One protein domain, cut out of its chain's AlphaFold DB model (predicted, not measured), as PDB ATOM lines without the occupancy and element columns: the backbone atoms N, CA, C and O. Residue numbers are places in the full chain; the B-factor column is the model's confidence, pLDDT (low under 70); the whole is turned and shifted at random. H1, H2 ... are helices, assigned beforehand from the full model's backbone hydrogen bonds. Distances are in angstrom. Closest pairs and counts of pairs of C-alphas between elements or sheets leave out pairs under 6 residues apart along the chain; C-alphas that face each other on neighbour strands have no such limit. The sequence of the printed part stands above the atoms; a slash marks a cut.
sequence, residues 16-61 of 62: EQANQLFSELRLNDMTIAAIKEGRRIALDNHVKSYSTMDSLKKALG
ATOM      1  N   GLU A  16     265.295 365.574 100.082       62.00
ATOM      2  CA  GLU A  16     264.838 364.466  99.243       62.00
ATOM      3  C   GLU A  16     264.759 364.846  97.759       62.00
ATOM      4  O   GLU A  16     265.211 364.076  96.914       62.00
ATOM      5  N   GLN A  17     264.301 366.062  97.430       66.12
ATOM      6  CA  GLN A  17     264.266 366.552  96.043       66.12
ATOM      7  C   GLN A  17     265.678 366.702  95.468       66.12
ATOM      8  O   GLN A  17     265.920 366.382  94.306       66.12
ATOM      9  N   ALA A  18     266.628 367.156  96.290       65.19
ATOM     10  CA  ALA A  18     268.027 367.242  95.885       65.19
ATOM     11  C   ALA A  18     268.625 365.848  95.641       65.19
ATOM     12  O   ALA A  18     269.298 365.646  94.635       65.19
ATOM     13  N   ASN A  19     268.352 364.878  96.522       64.94
ATOM     14  CA  ASN A  19     268.820 363.501  96.350       64.94
ATOM     15  C   ASN A  19     268.249 362.855  95.077       64.94
ATOM     16  O   ASN A  19     269.010 362.256  94.321       64.94
ATOM     17  N   GLN A  20     266.954 363.040  94.794       68.75
ATOM     18  CA  GLN A  20     266.324 362.551  93.565       68.75
ATOM     19  C   GLN A  20     266.942 363.193  92.312       68.75
ATOM     20  O   GLN A  20     267.296 362.491  91.365       68.75
ATOM     21  N   LEU A  21     267.180 364.510  92.343       72.25
ATOM     22  CA  LEU A  21     267.861 365.229  91.265       72.25
ATOM     23  C   LEU A  21     269.287 364.707  91.026       72.25
ATOM     24  O   LEU A  21     269.719 364.599  89.881       72.25
ATOM     25  N   PHE A  22     270.036 364.371  92.079       75.19
ATOM     26  CA  PHE A  22     271.390 363.830  91.927       75.19
ATOM     27  C   PHE A  22     271.402 362.445  91.273       75.19
ATOM     28  O   PHE A  22     272.278 362.179  90.446       75.19
ATOM     29  N   SER A  23     270.417 361.598  91.594       70.00
ATOM     30  CA  SER A  23     270.218 360.306  90.932       70.00
ATOM     31  C   SER A  23     269.839 360.473  89.456       70.00
ATOM     32  O   SER A  23     270.407 359.793  88.603       70.00
ATOM     33  N   GLU A  24     268.950 361.419  89.135       76.94
ATOM     34  CA  GLU A  24     268.558 361.741  87.752       76.94
ATOM     35  C   GLU A  24     269.729 362.293  86.920       76.94
ATOM     36  O   GLU A  24     269.877 361.959  85.745       76.94
ATOM     37  N   LEU A  25     270.606 363.092  87.536       79.94
ATOM     38  CA  LEU A  25     271.805 363.649  86.904       79.94
ATOM     39  C   LEU A  25     272.988 362.666  86.843       79.94
ATOM     40  O   LEU A  25     274.042 363.030  86.318       79.94
ATOM     41  N   ARG A  26     272.833 361.435  87.357       82.69
ATOM     42  CA  ARG A  26     273.880 360.395  87.420       82.69
ATOM     43  C   ARG A  26     275.195 360.895  88.038       82.69
ATOM     44  O   ARG A  26     276.278 360.534  87.576       82.69
ATOM     45  N   LEU A  27     275.112 361.747  89.060       86.19
ATOM     46  CA  LEU A  27     276.306 362.238  89.749       86.19
ATOM     47  C   LEU A  27     276.983 361.098  90.519       86.19
ATOM     48  O   LEU A  27     276.304 360.237  91.074       86.19
ATOM     49  N   ASN A  28     278.317 361.108  90.573       90.38
ATOM     50  CA  ASN A  28     279.050 360.177  91.431       90.38
ATOM     51  C   ASN A  28     278.971 360.614  92.905       90.38
ATOM     52  O   ASN A  28     278.739 361.788  93.214       90.38
ATOM     53  N   ASP A  29     279.210 359.670  93.814       87.81
ATOM     54  CA  ASP A  29     279.081 359.893  95.256       87.81
ATOM     55  C   ASP A  29     279.987 361.019  95.771       87.81
ATOM     56  O   ASP A  29     279.573 361.791  96.637       87.81
ATOM     57  N   MET A  30     281.191 361.175  95.203       90.25
ATOM     58  CA  MET A  30     282.110 362.255  95.583       90.25
ATOM     59  C   MET A  30     281.525 363.629  95.256       90.25
ATOM     60  O   MET A  30     281.577 364.539  96.083       90.25
ATOM     61  N   THR A  31     280.939 363.790  94.067       89.19
ATOM     62  CA  THR A  31     280.281 365.035  93.665       89.19
ATOM     63  C   THR A  31     279.082 365.329  94.565       89.19
ATOM     64  O   THR A  31     278.922 366.460  95.022       89.19
ATOM     65  N   ILE A  32     278.269 364.317  94.881       87.75
ATOM     66  CA  ILE A  32     277.113 364.468  95.776       87.75
ATOM     67  C   ILE A  32     277.563 364.890  97.181       87.75
ATOM     68  O   ILE A  32     276.984 365.814  97.759       87.75
ATOM     69  N   ALA A  33     278.601 364.248  97.722       88.94
ATOM     70  CA  ALA A  33     279.163 364.564  99.030       88.94
ATOM     71  C   ALA A  33     279.722 365.993  99.081       88.94
ATOM     72  O   ALA A  33     279.397 366.735 100.004       88.94
ATOM     73  N   ALA A  34     280.475 366.415  98.059       91.19
ATOM     74  CA  ALA A  34     281.027 367.766  97.978       91.19
ATOM     75  C   ALA A  34     279.932 368.845  97.962       91.19
ATOM     76  O   ALA A  34     280.042 369.854  98.656       91.19
ATOM     77  N   ILE A  35     278.841 368.626  97.219       88.94
ATOM     78  CA  ILE A  35     277.706 369.560  97.177       88.94
ATOM     79  C   ILE A  35     276.988 369.609  98.536       88.94
ATOM     80  O   ILE A  35     276.644 370.694  99.011       88.94
ATOM     81  N   LYS A  36     276.753 368.454  99.175       89.31
ATOM     82  CA  LYS A  36     276.138 368.394 100.514       89.31
ATOM     83  C   LYS A  36     276.984 369.138 101.545       89.31
ATOM     84  O   LYS A  36     276.441 369.948 102.292       89.31
ATOM     85  N   GLU A  37     278.293 368.912 101.534       90.81
ATOM     86  CA  GLU A  37     279.223 369.570 102.449       90.81
ATOM     87  C   GLU A  37     279.313 371.078 102.187       90.81
ATOM     88  O   GLU A  37     279.258 371.870 103.124       90.81
ATOM     89  N   GLY A  38     279.335 371.499 100.919       90.62
ATOM     90  CA  GLY A  38     279.302 372.914 100.551       90.62
ATOM     91  C   GLY A  38     278.058 373.638 101.075       90.62
ATOM     92  O   GLY A  38     278.178 374.731 101.627       90.62
ATOM     93  N   ARG A  39     276.868 373.021 100.976       90.38
ATOM     94  CA  ARG A  39     275.636 373.581 101.568       90.38
ATOM     95  C   ARG A  39     275.713 373.660 103.087       90.38
ATOM     96  O   ARG A  39     275.351 374.685 103.652       90.38
ATOM     97  N   ARG A  40     276.199 372.596 103.735       92.06
ATOM     98  CA  ARG A  40     276.366 372.558 105.191       92.06
ATOM     99  C   ARG A  40     277.250 373.714 105.661       92.06
ATOM    100  O   ARG A  40     276.840 374.445 106.548       92.06
ATOM    101  N   ILE A  41     278.408 373.912 105.028       90.31
ATOM    102  CA  ILE A  41     279.340 375.006 105.341       90.31
ATOM    103  C   ILE A  41     278.695 376.378 105.116       90.31
ATOM    104  O   ILE A  41     278.846 377.261 105.952       90.31
ATOM    105  N   ALA A  42     277.962 376.564 104.015       86.81
ATOM    106  CA  ALA A  42     277.338 377.848 103.696       86.81
ATOM    107  C   ALA A  42     276.243 378.268 104.695       86.81
ATOM    108  O   ALA A  42     276.015 379.462 104.878       86.81
ATOM    109  N   LEU A  43     275.563 377.300 105.317       88.31
ATOM    110  CA  LEU A  43     274.507 377.536 106.310       88.31
ATOM    111  C   LEU A  43     275.027 377.550 107.757       88.31
ATOM    112  O   LEU A  43     274.294 377.929 108.670       88.31
ATOM    113  N   ASP A  44     276.269 377.124 107.980       91.25
ATOM    114  CA  ASP A  44     276.870 377.011 109.304       91.25
ATOM    115  C   ASP A  44     277.568 378.318 109.703       91.25
ATOM    116  O   ASP A  44     278.691 378.610 109.291       91.25
ATOM    117  N   ASN A  45     276.911 379.093 110.571       90.69
ATOM    118  CA  ASN A  45     277.437 380.361 111.091       90.69
ATOM    119  C   ASN A  45     278.699 380.201 111.963       90.69
ATOM    120  O   ASN A  45     279.334 381.203 112.296       90.69
ATOM    121  N   HIS A  46     279.063 378.977 112.360       92.19
ATOM    122  CA  HIS A  46     280.310 378.708 113.076       92.19
ATOM    123  C   HIS A  46     281.499 378.512 112.131       92.19
ATOM    124  O   HIS A  46     282.648 378.606 112.573       92.19
ATOM    125  N   VAL A  47     281.259 378.270 110.837       89.94
ATOM    126  CA  VAL A  47     282.337 378.177 109.852       89.94
ATOM    127  C   VAL A  47     282.748 379.579 109.417       89.94
ATOM    128  O   VAL A  47     281.941 380.406 108.999       89.94
ATOM    129  N   LYS A  48     284.048 379.864 109.522       90.69
ATOM    130  CA  LYS A  48     284.599 381.170 109.167       90.69
ATOM    131  C   LYS A  48     284.519 381.410 107.657       90.69
ATOM    132  O   LYS A  48     285.183 380.727 106.881       90.69
ATOM    133  N   SER A  49     283.789 382.452 107.274       89.56
ATOM    134  CA  SER A  49     283.763 382.980 105.909       89.56
ATOM    135  C   SER A  49     284.945 383.916 105.637       89.56
ATOM    136  O   SER A  49     285.443 384.601 106.533       89.56
ATOM    137  N   TYR A  50     285.370 383.972 104.377       93.12
ATOM    138  CA  TYR A  50     286.462 384.825 103.905       93.12
ATOM    139  C   TYR A  50     285.965 385.708 102.761       93.12
ATOM    140  O   TYR A  50     285.408 385.205 101.789       93.12
ATOM    141  N   SER A  51     286.174 387.022 102.864       92.75
ATOM    142  CA  SER A  51     285.675 387.988 101.872       92.75
ATOM    143  C   SER A  51     286.609 388.179 100.674       92.75
ATOM    144  O   SER A  51     286.207 388.767  99.674       92.75
ATOM    145  N   THR A  52     287.860 387.714 100.763       96.38
ATOM    146  CA  THR A  52     288.857 387.823  99.685       96.38
ATOM    147  C   THR A  52     289.672 386.543  99.551       96.38
ATOM    148  O   THR A  52     289.926 385.848 100.539       96.38
ATOM    149  N   MET A  53     290.140 386.263  98.332       94.88
ATOM    150  CA  MET A  53     291.007 385.113  98.057       94.88
ATOM    151  C   MET A  53     292.301 385.163  98.880       94.88
ATOM    152  O   MET A  53     292.727 384.140  99.404       94.88
ATOM    153  N   ASP A  54     292.895 386.345  99.060       96.69
ATOM    154  CA  ASP A  54     294.120 386.498  99.855       96.69
ATOM    155  C   ASP A  54     293.908 386.116 101.324       96.69
ATOM    156  O   ASP A  54     294.748 385.443 101.922       96.69
ATOM    157  N   SER A  55     292.764 386.491 101.910       96.12
ATOM    158  CA  SER A  55     292.437 386.126 103.294       96.12
ATOM    159  C   SER A  55     292.232 384.620 103.467       96.12
ATOM    160  O   SER A  55     292.647 384.060 104.484       96.12
ATOM    161  N   LEU A  56     291.662 383.964 102.450       94.19
ATOM    162  CA  LEU A  56     291.490 382.517 102.411       94.19
ATOM    163  C   LEU A  56     292.842 381.804 102.276       94.19
ATOM    164  O   LEU A  56     293.151 380.933 103.081       94.19
ATOM    165  N   LYS A  57     293.676 382.209 101.312       96.19
ATOM    166  CA  LYS A  57     295.027 381.660 101.104       96.19
ATOM    167  C   LYS A  57     295.890 381.766 102.356       96.19
ATOM    168  O   LYS A  57     296.432 380.768 102.823       96.19
ATOM    169  N   LYS A  58     295.895 382.945 102.989       96.38
ATOM    170  CA  LYS A  58     296.595 383.175 104.257       96.38
ATOM    171  C   LYS A  58     296.139 382.219 105.361       96.38
ATOM    172  O   LYS A  58     296.971 381.758 106.134       96.38
ATOM    173  N   ALA A  59     294.842 381.923 105.447       94.06
ATOM    174  CA  ALA A  59     294.321 380.975 106.429       94.06
ATOM    175  C   ALA A  59     294.690 379.515 106.117       94.06
ATOM    176  O   ALA A  59     294.818 378.715 107.039       94.06
ATOM    177  N   LEU A  60     294.874 379.184 104.837       93.56
ATOM    178  CA  LEU A  60     295.291 377.862 104.368       93.56
ATOM    179  C   LEU A  60     296.816 377.663 104.371       93.56
ATOM    180  O   LEU A  60     297.274 376.537 104.202       93.56
ATOM    181  N   GLY A  61     297.599 378.727 104.574       94.88
ATOM    182  CA  GLY A  61     299.063 378.671 104.558       94.88
ATOM    183  C   GLY A  61     299.659 378.456 103.163       94.88
ATOM    184  O   GLY A  61     300.745 377.888 103.058       94.88
TER     185      GLY A  61
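This is residues 16 to 61 of the 62 residues of an uncharacterized protein of Oribacterium sinus (UniProt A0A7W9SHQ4). This is an open, zigzag chain of three helices with few contacts: the long helix H2 runs through the middle, H1 makes a narrow V with it at one end, and the short helix H3 is set off by itself at the other end, beyond a nine-residue link. The tip of the V, residues 24 to 30, sticks out, and so do residues 42 to 47, of which 42 to 43 belong to H2 and the rest to the link after it. The printed part has 46 residues with three named helices, in the order H1, H2, H3, and no named strand; its class is all helix. It is only just extended, close to loose, with a radius of gyration of the C-alphas of 14.3 A, and it is elongated, spanning 39 by 20 by 13 A.

Begin with the longest helix, H2, residues 29 to 43: find C-alpha 29 at (279.081, 359.893, 95.256), and from there the helix runs 21.3 A to C-alpha 43 at (274.507, 377.536, 106.310). Before it in the chain comes H1, residues 16 to 24, which begins at C-alpha 16 at (264.838, 364.466, 99.243) and measures 12.4 A from first to last C-alpha. After H2 comes H3, residues 53 to 60, 10.5 A long, which ends at C-alpha 60 at (295.291, 377.862, 104.368).

Start at H2 and look first toward H1: the two are close but not clearly touching, with 1 pair of C-alphas within 8 A. That closest pair is Phe 22 and Ile 32, whose C-alphas are 6.9 A apart. Their lines stand at a shallow tilt of 31 degrees, and they run opposite ways. Their centres are 13.4 A apart. Residues 25 to 28 form the tight link between them. Now go past Leu 43 along the short link of 9 residues, 44 to 52, to reach H3. H3 is apart from H2, with no C-alpha of the one within 8 A of the other, and by the same test it is apart from H1. Along the backbones of H1, H2 and H3, every pair of O i and N i+4 is within hydrogen-bond range.

Look for the two C-alphas farthest apart at Glu 24 and Lys 58, 39.0 A from each other; the first and last printed C-alphas, those of Glu 16 and Gly 61, are 37.4 A apart. The printed part has no cut, and neither of its two links is long. Residues 24 to 30, of which 24 belongs to H1 and 29 to 30 belong to H2, stand free, and so do residues 42 to 47, of which 42 to 43 belong to H2. In the B-factor column you will find a mean pLDDT of 86.7 over the printed part, with residues 16 to 20, in H1, under 70; the mean is 69 in H1, 90 in H2 and 95 in H3.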